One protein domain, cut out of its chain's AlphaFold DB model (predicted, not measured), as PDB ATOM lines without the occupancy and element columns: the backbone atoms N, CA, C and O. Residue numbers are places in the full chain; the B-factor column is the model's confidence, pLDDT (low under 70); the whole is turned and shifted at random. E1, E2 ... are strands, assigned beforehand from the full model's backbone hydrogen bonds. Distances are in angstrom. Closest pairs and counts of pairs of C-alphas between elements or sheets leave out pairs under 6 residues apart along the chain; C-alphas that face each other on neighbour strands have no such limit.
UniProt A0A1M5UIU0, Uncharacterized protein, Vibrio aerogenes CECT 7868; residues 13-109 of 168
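Overview. This is residues 13 to 109 of the 168 residues of an uncharacterized protein of Vibrio aerogenes CECT 7868 (UniProt A0A1M5UIU0). What shape does the chain make? Little of it is regular structure, yet from about Thr 24 on it winds in stacked turns, a solenoid joined by short, mostly parallel pairings, with E1 and E2 side by side in its last turns. What is it made of? The 97 printed residues hold no named helix and two named strands, E1 then E2, in one parallel sheet; the class is all strand, with only 8 residues in named elements. The whole is compact, with a radius of gyration of the C-alphas of 13.0 A and spans of 43 by 33 by 26 A.

Arrangement. How do earlier turns pair? For instance, residues 33 to 34 pair parallel with 49 to 50, and those with 66 to 67. How do the strands stand? E1, residues 77 to 80, and E2, residues 105 to 108, are parallel neighbours at 19 degrees, with N 79 and O 106 within hydrogen-bond range at 2.9 A.

Along the chain. Where does E1 begin? C-alpha 77 is at (131.298, 221.499, 253.827), and E1 is 10.1 A long. Where does E2 end? C-alpha 108 is at (122.944, 227.239, 248.793), and E2 is 9.6 A long.

Size, cuts and confidence. How far does it reach? The C-alphas farthest apart, of Gly 15 and Ser 93, are 43.6 A apart. Is it continuous? The printed part has no cut; the link E1 to E2 is long, and residues 88 to 95 have pLDDT under 70.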
ATOM      1  N   LYS A  13     118.578 201.237 239.492       80.75
ATOM      2  CA  LYS A  13     117.952 200.461 238.427       80.75
ATOM      3  C   LYS A  13     118.271 198.979 238.569       80.75
ATOM      4  O   LYS A  13     119.430 198.586 238.695       80.75
ATOM      5  N   SER A  14     117.240 198.135 238.508       83.75
ATOM      6  CA  SER A  14     117.382 196.670 238.580       83.75
ATOM      7  C   SER A  14     118.205 196.210 239.794       83.75
ATOM      8  O   SER A  14     119.085 195.359 239.666       83.75
ATOM      9  N   GLY A  15     117.978 196.828 240.956       81.94
ATOM     10  CA  GLY A  15     118.708 196.540 242.196       81.94
ATOM     11  C   GLY A  15     120.141 197.078 242.261       81.94
ATOM     12  O   GLY A  15     120.807 196.882 243.272       81.94
ATOM     13  N   ASN A  16     120.617 197.770 241.225       83.88
ATOM     14  CA  ASN A  16     121.954 198.354 241.169       83.88
ATOM     15  C   ASN A  16     121.876 199.876 241.197       83.88
ATOM     16  O   ASN A  16     120.906 200.460 240.729       83.88
ATOM     17  N   ARG A  17     122.907 200.527 241.733       85.12
ATOM     18  CA  ARG A  17     123.021 201.985 241.666       85.12
ATOM     19  C   ARG A  17     123.382 202.409 240.246       85.12
ATOM     20  O   ARG A  17     124.155 201.713 239.586       85.12
ATOM     21  N   ASP A  18     122.880 203.553 239.810       85.94
ATOM     22  CA  ASP A  18     123.230 204.096 238.504       85.94
ATOM     23  C   ASP A  18     124.739 204.340 238.388       85.94
ATOM     24  O   ASP A  18     125.448 204.650 239.362       85.94
ATOM     25  N   ALA A  19     125.232 204.165 237.163       89.25
ATOM     26  CA  ALA A  19     126.612 204.460 236.825       89.25
ATOM     27  C   ALA A  19     126.898 205.948 237.052       89.25
ATOM     28  O   ALA A  19     126.040 206.804 236.839       89.25
ATOM     29  N   CYS A  20     128.121 206.252 237.480       91.56
ATOM     30  CA  CYS A  20     128.546 207.637 237.572       91.56
ATOM     31  C   CYS A  20     128.663 208.274 236.177       91.56
ATOM     32  O   CYS A  20     128.983 207.564 235.217       91.56
ATOM     33  N   PRO A  21     128.418 209.594 236.055       89.56
ATOM     34  CA  PRO A  21     128.644 210.323 234.812       89.56
ATOM     35  C   PRO A  21     130.053 210.097 234.254       89.56
ATOM     36  O   PRO A  21     131.003 209.855 235.005       89.56
ATOM     37  N   SER A  22     130.196 210.211 232.932       88.81
ATOM     38  CA  SER A  22     131.494 210.080 232.258       88.81
ATOM     39  C   SER A  22     132.558 210.978 232.903       88.81
ATOM     40  O   SER A  22     132.269 212.103 233.301       88.81
ATOM     41  N   GLY A  23     133.788 210.474 233.027       89.75
ATOM     42  CA  GLY A  23     134.886 211.181 233.697       89.75
ATOM     43  C   GLY A  23     134.874 211.092 235.229       89.75
ATOM     44  O   GLY A  23     135.819 211.551 235.871       89.75
ATOM     45  N   THR A  24     133.860 210.457 235.826       95.06
ATOM     46  CA  THR A  24     133.780 210.232 237.274       95.06
ATOM     47  C   THR A  24     133.627 208.752 237.618       95.06
ATOM     48  O   THR A  24     133.217 207.925 236.805       95.06
ATOM     49  N   VAL A  25     133.976 208.410 238.853       96.25
ATOM     50  CA  VAL A  25     133.843 207.082 239.447       96.25
ATOM     51  C   VAL A  25     133.121 207.186 240.782       96.25
ATOM     52  O   VAL A  25     133.072 208.243 241.412       96.25
ATOM     53  N   ARG A  26     132.549 206.070 241.231       96.25
ATOM     54  CA  ARG A  26     131.896 205.986 242.538       96.25
ATOM     55  C   ARG A  26     132.949 206.158 243.642       96.25
ATOM     56  O   ARG A  26     133.830 205.313 243.778       96.25
ATOM     57  N   HIS A  27     132.863 207.237 244.416       97.75
ATOM     58  CA  HIS A  27     133.825 207.552 245.472       97.75
ATOM     59  C   HIS A  27     133.643 206.610 246.669       97.75
ATOM     60  O   HIS A  27     132.522 206.384 247.126       97.75
ATOM     61  N   ASN A  28     134.738 206.058 247.194       96.88
ATOM     62  CA  ASN A  28     134.690 205.072 248.281       96.88
ATOM     63  C   ASN A  28     134.199 205.670 249.610       96.88
ATOM     64  O   ASN A  28     133.516 205.000 250.381       96.88
ATOM     65  N   ASN A  29     134.519 206.937 249.861       98.00
ATOM     66  CA  ASN A  29     134.097 207.670 251.042       98.00
ATOM     67  C   ASN A  29     132.817 208.459 250.724       98.00
ATOM     68  O   ASN A  29     132.885 209.525 250.117       98.00
ATOM     69  N   GLY A  30     131.662 207.892 251.086       96.44
ATOM     70  CA  GLY A  30     130.323 208.489 250.946       96.44
ATOM     71  C   GLY A  30     129.483 207.980 249.765       96.44
ATOM     72  O   GLY A  30     128.253 207.998 249.833       96.44
ATOM     73  N   GLY A  31     130.108 207.428 248.721       94.44
ATOM     74  CA  GLY A  31     129.390 206.781 247.623       94.44
ATOM     75  C   GLY A  31     128.785 207.729 246.584       94.44
ATOM     76  O   GLY A  31     127.926 207.283 245.823       94.44
ATOM     77  N   GLY A  32     129.186 208.997 246.529       95.19
ATOM     78  CA  GLY A  32     128.876 209.912 245.423       95.19
ATOM     79  C   GLY A  32     129.713 209.654 244.174       95.19
ATOM     80  O   GLY A  32     130.468 208.682 244.117       95.19
ATOM     81  N   CYS A  33     129.579 210.507 243.164       96.38
ATOM     82  CA  CYS A  33     130.384 210.426 241.945       96.38
ATOM     83  C   CYS A  33     131.493 211.474 241.975       96.38
ATOM     84  O   CYS A  33     131.227 212.640 242.228       96.38
ATOM     85  N   ALA A  34     132.739 211.083 241.730       97.81
ATOM     86  CA  ALA A  34     133.869 212.005 241.771       97.81
ATOM     87  C   ALA A  34     134.936 211.640 240.740       97.81
ATOM     88  O   ALA A  34     135.054 210.483 240.339       97.81
ATOM     89  N   THR A  35     135.741 212.611 240.318       96.50
ATOM     90  CA  THR A  35     136.932 212.329 239.501       96.50
ATOM     91  C   THR A  35     137.878 211.368 240.230       96.50
ATOM     92  O   THR A  35     137.973 211.381 241.460       96.50
ATOM     93  N   THR A  36     138.643 210.567 239.483       96.38
ATOM     94  CA  THR A  36     139.620 209.613 240.050       96.38
ATOM     95  C   THR A  36     140.725 210.276 240.876       96.38
ATOM     96  O   THR A  36     141.402 209.599 241.642       96.38
ATOM     97  N   ASN A  37     140.913 211.590 240.723       95.56
ATOM     98  CA  ASN A  37     141.916 212.378 241.438       95.56
ATOM     99  C   ASN A  37     141.411 212.910 242.788       95.56
ATOM    100  O   ASN A  37     142.190 213.503 243.534       95.56
ATOM    101  N   THR A  38     140.126 212.728 243.106       98.19
ATOM    102  CA  THR A  38     139.560 213.164 244.387       98.19
ATOM    103  C   THR A  38     140.142 212.296 245.515       98.19
ATOM    104  O   THR A  38     140.010 211.072 245.459       98.19
ATOM    105  N   PRO A  39     140.827 212.874 246.524       98.38
ATOM    106  CA  PRO A  39     141.463 212.095 247.583       98.38
ATOM    107  C   PRO A  39     140.451 211.353 248.460       98.38
ATOM    108  O   PRO A  39     139.426 211.907 248.843       98.38
ATOM    109  N   SER A  40     140.808 210.144 248.903       98.06
ATOM    110  CA  SER A  40     139.960 209.311 249.780       98.06
ATOM    111  C   SER A  40     139.582 209.954 251.128       98.06
ATOM    112  O   SER A  40     138.600 209.545 251.748       98.06
ATOM    113  N   SER A  41     140.330 210.969 251.578       98.25
ATOM    114  CA  SER A  41     140.021 211.747 252.785       98.25
ATOM    115  C   SER A  41     138.791 212.648 252.624       98.25
ATOM    116  O   SER A  41     138.149 212.986 253.616       98.25
ATOM    117  N   VAL A  42     138.433 213.009 251.390       98.69
ATOM    118  CA  VAL A  42     137.228 213.781 251.081       98.69
ATOM    119  C   VAL A  42     136.011 212.873 251.202       98.69
ATOM    120  O   VAL A  42     135.994 211.766 250.669       98.69
ATOM    121  N   PHE A  43     134.964 213.342 251.874       98.75
ATOM    122  CA  PHE A  43     133.666 212.672 251.856       98.75
ATOM    123  C   PHE A  43     132.836 213.206 250.685       98.75
ATOM    124  O   PHE A  43     132.601 214.410 250.608       98.75
ATOM    125  N   VAL A  44     132.360 212.325 249.805       98.56
ATOM    126  CA  VAL A  44     131.444 212.664 248.707       98.56
ATOM    127  C   VAL A  44     130.161 211.868 248.897       98.56
ATOM    128  O   VAL A  44     130.134 210.654 248.691       98.56
ATOM    129  N   GLY A  45     129.110 212.551 249.340       97.06
ATOM    130  CA  GLY A  45     127.820 211.977 249.694       97.06
ATOM    131  C   GLY A  45     127.131 211.274 248.524       97.06
ATOM    132  O   GLY A  45     127.435 211.544 247.367       97.06
ATOM    133  N   PRO A  46     126.174 210.377 248.801       92.69
ATOM    134  CA  PRO A  46     125.625 209.441 247.820       92.69
ATOM    135  C   PRO A  46     125.007 210.076 246.567       92.69
ATOM    136  O   PRO A  46     124.999 209.427 245.520       92.69
ATOM    137  N   TYR A  47     124.509 211.309 246.683       91.69
ATOM    138  CA  TYR A  47     123.896 212.078 245.596       91.69
ATOM    139  C   TYR A  47     124.732 213.294 245.167       91.69
ATOM    140  O   TYR A  47     124.348 214.013 244.246       91.69
ATOM    141  N   ALA A  48     125.886 213.503 245.802       95.38
ATOM    142  CA  ALA A  48     126.809 214.571 245.466       95.38
ATOM    143  C   ALA A  48     127.717 214.168 244.299       95.38
ATOM    144  O   ALA A  48     128.059 212.989 244.120       95.38
ATOM    145  N   THR A  49     128.141 215.170 243.528       95.88
ATOM    146  CA  THR A  49     128.985 214.966 242.348       95.88
ATOM    147  C   THR A  49     130.182 215.921 242.330       95.88
ATOM    148  O   THR A  49     130.047 217.114 242.574       95.88
ATOM    149  N   VAL A  50     131.372 215.414 242.008       96.75
ATOM    150  CA  VAL A  50     132.588 216.203 241.763       96.75
ATOM    151  C   VAL A  50     133.034 215.958 240.326       96.75
ATOM    152  O   VAL A  50     133.626 214.922 240.020       96.75
ATOM    153  N   LEU A  51     132.725 216.909 239.446       93.69
ATOM    154  CA  LEU A  51     133.049 216.865 238.018       93.69
ATOM    155  C   LEU A  51     134.442 217.438 237.728       93.69
ATOM    156  O   LEU A  51     135.097 217.013 236.778       93.69
ATOM    157  N   GLY A  52     134.920 218.364 238.563       91.62
ATOM    158  CA  GLY A  52     136.210 219.025 238.380       91.62
ATOM    159  C   GLY A  52     136.667 219.832 239.596       91.62
ATOM    160  O   GLY A  52     136.173 219.656 240.710       91.62
ATOM    161  N   GLY A  53     137.641 220.720 239.374       91.25
ATOM    162  CA  GLY A  53     138.271 221.522 240.427       91.25
ATOM    163  C   GLY A  53     139.234 220.733 241.323       91.25
ATOM    164  O   GLY A  53     139.636 219.613 241.008       91.25
ATOM    165  N   THR A  54     139.615 221.342 242.448       95.56
ATOM    166  CA  THR A  54     140.489 220.750 243.471       95.56
ATOM    167  C   THR A  54     139.714 220.601 244.774       95.56
ATOM    168  O   THR A  54     139.449 221.590 245.456       95.56
ATOM    169  N   VAL A  55     139.367 219.366 245.142       97.94
ATOM    170  CA  VAL A  55     138.690 219.040 246.408       97.94
ATOM    171  C   VAL A  55     139.644 218.210 247.263       97.94
ATOM    172  O   VAL A  55     140.082 217.146 246.842       97.94
ATOM    173  N   THR A  56     140.029 218.713 248.436       98.44
ATOM    174  CA  THR A  56     141.112 218.147 249.264       98.44
ATOM    175  C   THR A  56     140.812 218.245 250.764       98.44
ATOM    176  O   THR A  56     139.775 218.767 251.181       98.44
ATOM    177  N   GLY A  57     141.730 217.747 251.599       97.62
ATOM    178  CA  GLY A  57     141.582 217.735 253.056       97.62
ATOM    179  C   GLY A  57     140.520 216.738 253.521       97.62
ATOM    180  O   GLY A  57     140.298 215.717 252.873       97.62
ATOM    181  N   ASN A  58     139.858 217.065 254.628       98.19
ATOM    182  CA  ASN A  58     138.717 216.336 255.188       98.19
ATOM    183  C   ASN A  58     137.388 217.011 254.804       98.19
ATOM    184  O   ASN A  58     136.429 216.994 255.578       98.19
ATOM    185  N   SER A  59     137.352 217.668 253.642       98.38
ATOM    186  CA  SER A  59     136.162 218.372 253.168       98.38
ATOM    187  C   SER A  59     135.014 217.398 252.902       98.38
ATOM    188  O   SER A  59     135.228 216.231 252.556       98.38
ATOM    189  N   ARG A  60     133.783 217.887 253.045       98.69
ATOM    190  CA  ARG A  60     132.555 217.110 252.870       98.69
ATOM    191  C   ARG A  60     131.704 217.725 251.769       98.69
ATOM    192  O   ARG A  60     131.306 218.881 251.871       98.69
ATOM    193  N   ILE A  61     131.418 216.952 250.729       98.62
ATOM    194  CA  ILE A  61     130.444 217.298 249.695       98.62
ATOM    195  C   ILE A  61     129.196 216.467 249.980       98.62
ATOM    196  O   ILE A  61     129.251 215.240 249.958       98.62
ATOM    197  N   GLU A  62     128.099 217.116 250.335       97.25
ATOM    198  CA  GLU A  62     126.899 216.492 250.889       97.25
ATOM    199  C   GLU A  62     125.664 216.771 250.025       97.25
ATOM    200  O   GLU A  62     125.706 217.558 249.078       97.25
ATOM    201  N   ASP A  63     124.552 216.122 250.376       94.88
ATOM    202  CA  ASP A  63     123.252 216.289 249.724       94.88
ATOM    203  C   ASP A  63     123.348 216.083 248.198       94.88
ATOM    204  O   ASP A  63     123.861 215.049 247.764       94.88
ATOM    205  N   HIS A  64     122.880 217.045 247.398       93.00
ATOM    206  CA  HIS A  64     122.952 217.039 245.933       93.00
ATOM    207  C   HIS A  64     123.934 218.093 245.395       93.00
ATOM    208  O   HIS A  64     123.814 218.538 244.251       93.00
ATOM    209  N   ALA A  65     124.908 218.518 246.207       95.44
ATOM    210  CA  ALA A  65     125.896 219.485 245.754       95.44
ATOM    211  C   ALA A  65     126.715 218.932 244.576       95.44
ATOM    212  O   ALA A  65     127.141 217.771 244.572       95.44
ATOM    213  N   THR A  66     126.965 219.789 243.588       94.50
ATOM    214  CA  THR A  66     127.789 219.481 242.419       94.50
ATOM    215  C   THR A  66     128.948 220.464 242.314       94.50
ATOM    216  O   THR A  66     128.758 221.672 242.176       94.50
ATOM    217  N   ILE A  67     130.171 219.939 242.357       94.56
ATOM    218  CA  ILE A  67     131.395 220.712 242.143       94.56
ATOM    219  C   ILE A  67     131.759 220.628 240.664       94.56
ATOM    220  O   ILE A  67     132.230 219.591 240.195       94.56
ATOM    221  N   ILE A  68     131.533 221.719 239.935       91.12
ATOM    222  CA  ILE A  68     131.891 221.842 238.517       91.12
ATOM    223  C   ILE A  68     133.362 222.254 238.423       91.12
ATOM    224  O   ILE A  68     134.172 221.601 237.764       91.12
ATOM    225  N   HIS A  69     133.721 223.317 239.144       88.62
ATOM    226  CA  HIS A  69     135.069 223.863 239.208       88.62
ATOM    227  C   HIS A  69     135.273 224.642 240.519       88.62
ATOM    228  O   HIS A  69     134.326 225.190 241.064       88.62
ATOM    229  N   GLY A  70     136.494 224.752 241.044       90.94
ATOM    230  CA  GLY A  70     136.756 225.519 242.270       90.94
ATOM    231  C   GLY A  70     137.836 224.909 243.156       90.94
ATOM    232  O   GLY A  70     138.461 223.916 242.789       90.94
ATOM    233  N   ASN A  71     138.032 225.499 244.339       95.88
ATOM    234  CA  ASN A  71     138.938 224.979 245.365       95.88
ATOM    235  C   ASN A  71     138.168 224.723 246.662       95.88
ATOM    236  O   ASN A  71     137.681 225.666 247.283       95.88
ATOM    237  N   VAL A  72     138.090 223.464 247.086       97.94
ATOM    238  CA  VAL A  72     137.460 223.045 248.342       97.94
ATOM    239  C   VAL A  72     138.512 222.345 249.203       97.94
ATOM    240  O   VAL A  72     139.129 221.372 248.767       97.94
ATOM    241  N   SER A  73     138.778 222.849 250.406       98.25
ATOM    242  CA  SER A  73     139.849 222.324 251.263       98.25
ATOM    243  C   SER A  73     139.556 222.446 252.762       98.25
ATOM    244  O   SER A  73     138.547 223.017 253.182       98.25
ATOM    245  N   GLY A  74     140.447 221.892 253.591       96.44
ATOM    246  CA  GLY A  74     140.330 221.924 255.051       96.44
ATOM    247  C   GLY A  74     139.327 220.902 255.593       96.44
ATOM    248  O   GLY A  74     139.377 219.731 255.231       96.44
ATOM    249  N   GLN A  75     138.456 221.351 256.489       96.38
ATOM    250  CA  GLN A  75     137.298 220.650 257.056       96.38
ATOM    251  C   GLN A  75     135.990 221.315 256.583       96.38
ATOM    252  O   GLN A  75     135.022 221.427 257.334       96.38
ATOM    253  N   SER A  76     135.985 221.843 255.357       97.31
ATOM    254  CA  SER A  76     134.845 222.578 254.810       97.31
ATOM    255  C   SER A  76     133.698 221.657 254.393       97.31
ATOM    256  O   SER A  76     133.884 220.460 254.179       97.31
ATOM    257  N   THR A  77     132.494 222.217 254.281       98.19
ATOM    258  CA  THR A  77     131.298 221.499 253.827       98.19
ATOM    259  C   THR A  77     130.625 222.242 252.677       98.19
ATOM    260  O   THR A  77     130.371 223.441 252.782       98.19
ATOM    261  N   VAL A  78     130.293 221.535 251.599       97.69
ATOM    262  CA  VAL A  78     129.440 222.023 250.505       97.69
ATOM    263  C   VAL A  78     128.239 221.086 250.392       97.69
ATOM    264  O   VAL A  78     128.436 219.885 250.255       97.69
ATOM    265  N   GLY A  79     127.013 221.595 250.484       94.81
ATOM    266  CA  GLY A  79     125.796 220.769 250.524       94.81
ATOM    267  C   GLY A  79     124.583 221.430 249.868       94.81
ATOM    268  O   GLY A  79     124.728 222.323 249.037       94.81
ATOM    269  N   ALA A  80     123.380 221.016 250.267       93.50
ATOM    270  CA  ALA A  80     122.108 221.401 249.648       93.50
ATOM    271  C   ALA A  80     122.074 221.120 248.128       93.50
ATOM    272  O   ALA A  80     122.384 220.006 247.705       93.50
ATOM    273  N   LEU A  81     121.669 222.104 247.316       92.12
ATOM    274  CA  LEU A  81     121.639 222.030 245.848       92.12
ATOM    275  C   LEU A  81     122.758 222.884 245.224       92.12
ATOM    276  O   LEU A  81     122.614 223.378 244.108       92.12
ATOM    277  N   THR A  82     123.853 223.125 245.955       92.12
ATOM    278  CA  THR A  82     124.913 224.027 245.496       92.12
ATOM    279  C   THR A  82     125.560 223.523 244.207       92.12
ATOM    280  O   THR A  82     126.093 222.416 244.166       92.12
ATOM    281  N   LEU A  83     125.599 224.387 243.191       90.56
ATOM    282  CA  LEU A  83     126.491 224.276 242.038       90.56
ATOM    283  C   LEU A  83     127.709 225.170 242.290       90.56
ATOM    284  O   LEU A  83     127.558 226.372 242.510       90.56
ATOM    285  N   LEU A  84     128.909 224.587 242.327       91.12
ATOM    286  CA  LEU A  84     130.134 225.319 242.654       91.12
ATOM    287  C   LEU A  84     131.009 225.539 241.412       91.12
ATOM    288  O   LEU A  84     131.505 224.575 240.823       91.12
ATOM    289  N   GLY A  85     131.215 226.819 241.084       87.19
ATOM    290  CA  GLY A  85     132.031 227.298 239.963       87.19
ATOM    291  C   GLY A  85     131.411 227.071 238.582       87.19
ATOM    292  O   GLY A  85     130.322 226.520 238.456       87.19
ATOM    293  N   SER A  86     132.125 227.509 237.544       80.00
ATOM    294  CA  SER A  86     131.737 227.381 236.132       80.00
ATOM    295  C   SER A  86     132.812 226.650 235.312       80.00
ATOM    296  O   SER A  86     133.993 226.662 235.667       80.00
ATOM    297  N   GLU A  87     132.415 225.986 234.220       72.75
ATOM    298  CA  GLU A  87     133.353 225.293 233.324       72.75
ATOM    299  C   GLU A  87     134.297 226.267 232.597       72.75
ATOM    300  O   GLU A  87     133.914 227.365 232.196       72.75
ATOM    301  N   SER A  88     135.537 225.830 232.356       63.34
ATOM    302  CA  SER A  88     136.600 226.630 231.726       63.34
ATOM    303  C   SER A  88     136.439 226.858 230.219       63.34
ATOM    304  O   SER A  88     137.236 227.582 229.629       63.34
ATOM    305  N   ASN A  89     135.447 226.230 229.582       60.38
ATOM    306  CA  ASN A  89     135.391 226.076 228.124       60.38
ATOM    307  C   ASN A  89     134.327 226.977 227.477       60.38
ATOM    308  O   ASN A  89     134.123 226.907 226.266       60.38
ATOM    309  N   MET A  90     133.611 227.776 228.273       58.53
ATOM    310  CA  MET A  90     132.548 228.637 227.764       58.53
ATOM    311  C   MET A  90     133.155 229.798 226.955       58.53
ATOM    312  O   MET A  90     134.125 230.412 227.402       58.53
ATOM    313  N   PRO A  91     132.608 230.118 225.765       53.81
ATOM    314  CA  PRO A  91     133.205 231.065 224.812       53.81
ATOM    315  C   PRO A  91     133.252 232.523 225.304       53.81
ATOM    316  O   PRO A  91     133.854 233.373 224.651       53.81
ATOM    317  N   TYR A  92     132.663 232.810 226.465       56.28
ATOM    318  CA  TYR A  92     132.713 234.104 227.131       56.28
ATOM    319  C   TYR A  92     133.367 233.948 228.510       56.28
ATOM    320  O   TYR A  92     133.073 233.016 229.250       56.28
ATOM    321  N   SER A  93     134.288 234.865 228.817       47.53
ATOM    322  CA  SER A  93     135.254 234.919 229.932       47.53
ATOM    323  C   SER A  93     134.659 234.950 231.365       47.53
ATOM    324  O   SER A  93     135.139 235.693 232.221       47.53
ATOM    325  N   TRP A  94     133.638 234.151 231.664       59.94
ATOM    326  CA  TRP A  94     132.982 234.057 232.980       59.94
ATOM    327  C   TRP A  94     133.447 232.831 233.769       59.94
ATOM    328  O   TRP A  94     132.700 232.224 234.541       59.94
ATOM    329  N   TYR A  95     134.700 232.434 233.550       68.88
ATOM    330  CA  TYR A  95     135.358 231.445 234.385       68.88
ATOM    331  C   TYR A  95     135.594 232.054 235.765       68.88
ATOM    332  O   TYR A  95     136.423 232.952 235.938       68.88
ATOM    333  N   HIS A  96     134.855 231.560 236.751       74.31
ATOM    334  CA  HIS A  96     134.966 232.021 238.124       74.31
ATOM    335  C   HIS A  96     135.252 230.836 239.039       74.31
ATOM    336  O   HIS A  96     134.442 229.927 239.220       74.31
ATOM    337  N   THR A  97     136.436 230.860 239.647       80.25
ATOM    338  CA  THR A  97     136.787 229.944 240.727       80.25
ATOM    339  C   THR A  97     136.134 230.428 242.020       80.25
ATOM    340  O   THR A  97     136.425 231.526 242.493       80.25
ATOM    341  N   PHE A  98     135.307 229.586 242.640       90.06
ATOM    342  CA  PHE A  98     134.849 229.790 244.016       90.06
ATOM    343  C   PHE A  98     135.725 228.973 244.976       90.06
ATOM    344  O   PHE A  98     136.072 227.826 244.682       90.06
ATOM    345  N   THR A  99     136.113 229.561 246.112       95.50
ATOM    346  CA  THR A  99     136.966 228.892 247.109       95.50
ATOM    347  C   THR A  99     136.214 228.682 248.418       95.50
ATOM    348  O   THR A  99     135.726 229.639 249.015       95.50
ATOM    349  N   VAL A 100     136.184 227.437 248.891       95.25
ATOM    350  CA  VAL A 100     135.664 227.028 250.202       95.25
ATOM    351  C   VAL A 100     136.811 226.392 250.980       95.25
ATOM    352  O   VAL A 100     137.450 225.463 250.501       95.25
ATOM    353  N   LYS A 101     137.128 226.898 252.169       96.62
ATOM    354  CA  LYS A 101     138.304 226.442 252.921       96.62
ATOM    355  C   LYS A 101     138.062 226.438 254.423       96.62
ATOM    356  O   LYS A 101     137.001 226.850 254.893       96.62
ATOM    357  N   ASP A 102     139.072 226.004 255.168       95.94
ATOM    358  CA  ASP A 102     139.079 225.973 256.628       95.94
ATOM    359  C   ASP A 102     137.895 225.157 257.161       95.94
ATOM    360  O   ASP A 102     137.843 223.962 256.914       95.94
ATOM    361  N   SER A 103     136.946 225.756 257.878       93.25
ATOM    362  CA  SER A 103     135.715 225.083 258.341       93.25
ATOM    363  C   SER A 103     134.451 225.715 257.743       93.25
ATOM    364  O   SER A 103     133.379 225.667 258.343       93.25
ATOM    365  N   ALA A 104     134.575 226.371 256.582       84.62
ATOM    366  CA  ALA A 104     133.459 227.054 255.941       84.62
ATOM    367  C   ALA A 104     132.374 226.067 255.490       84.62
ATOM    368  O   ALA A 104     132.669 224.968 255.023       84.62
ATOM    369  N   THR A 105     131.115 226.489 255.605       93.62
ATOM    370  CA  THR A 105     129.955 225.734 255.124       93.62
ATOM    371  C   THR A 105     129.232 226.538 254.052       93.62
ATOM    372  O   THR A 105     128.815 227.666 254.304       93.62
ATOM    373  N   VAL A 106     129.063 225.946 252.871       88.06
ATOM    374  CA  VAL A 106     128.248 226.473 251.774       88.06
ATOM    375  C   VAL A 106     127.083 225.519 251.557       88.06
ATOM    376  O   VAL A 106     127.270 224.367 251.181       88.06
ATOM    377  N   LYS A 107     125.869 225.989 251.826       90.81
ATOM    378  CA  LYS A 107     124.629 225.253 251.572       90.81
ATOM    379  C   LYS A 107     123.667 226.217 250.903       90.81
ATOM    380  O   LYS A 107     122.936 226.929 251.583       90.81
ATOM    381  N   SER A 108     123.758 226.319 249.583       86.00
ATOM    382  CA  SER A 108     122.944 227.239 248.793       86.00
ATOM    383  C   SER A 108     121.895 226.502 247.969       86.00
ATOM    384  O   SER A 108     122.054 225.348 247.570       86.00
ATOM    385  N   THR A 109     120.820 227.226 247.705       85.44
ATOM    386  CA  THR A 109     119.872 226.974 246.625       85.44
ATOM    387  C   THR A 109     119.755 228.268 245.829       85.44
ATOM    388  O   THR A 109     120.052 229.344 246.354       85.44
TER     389      THR A 109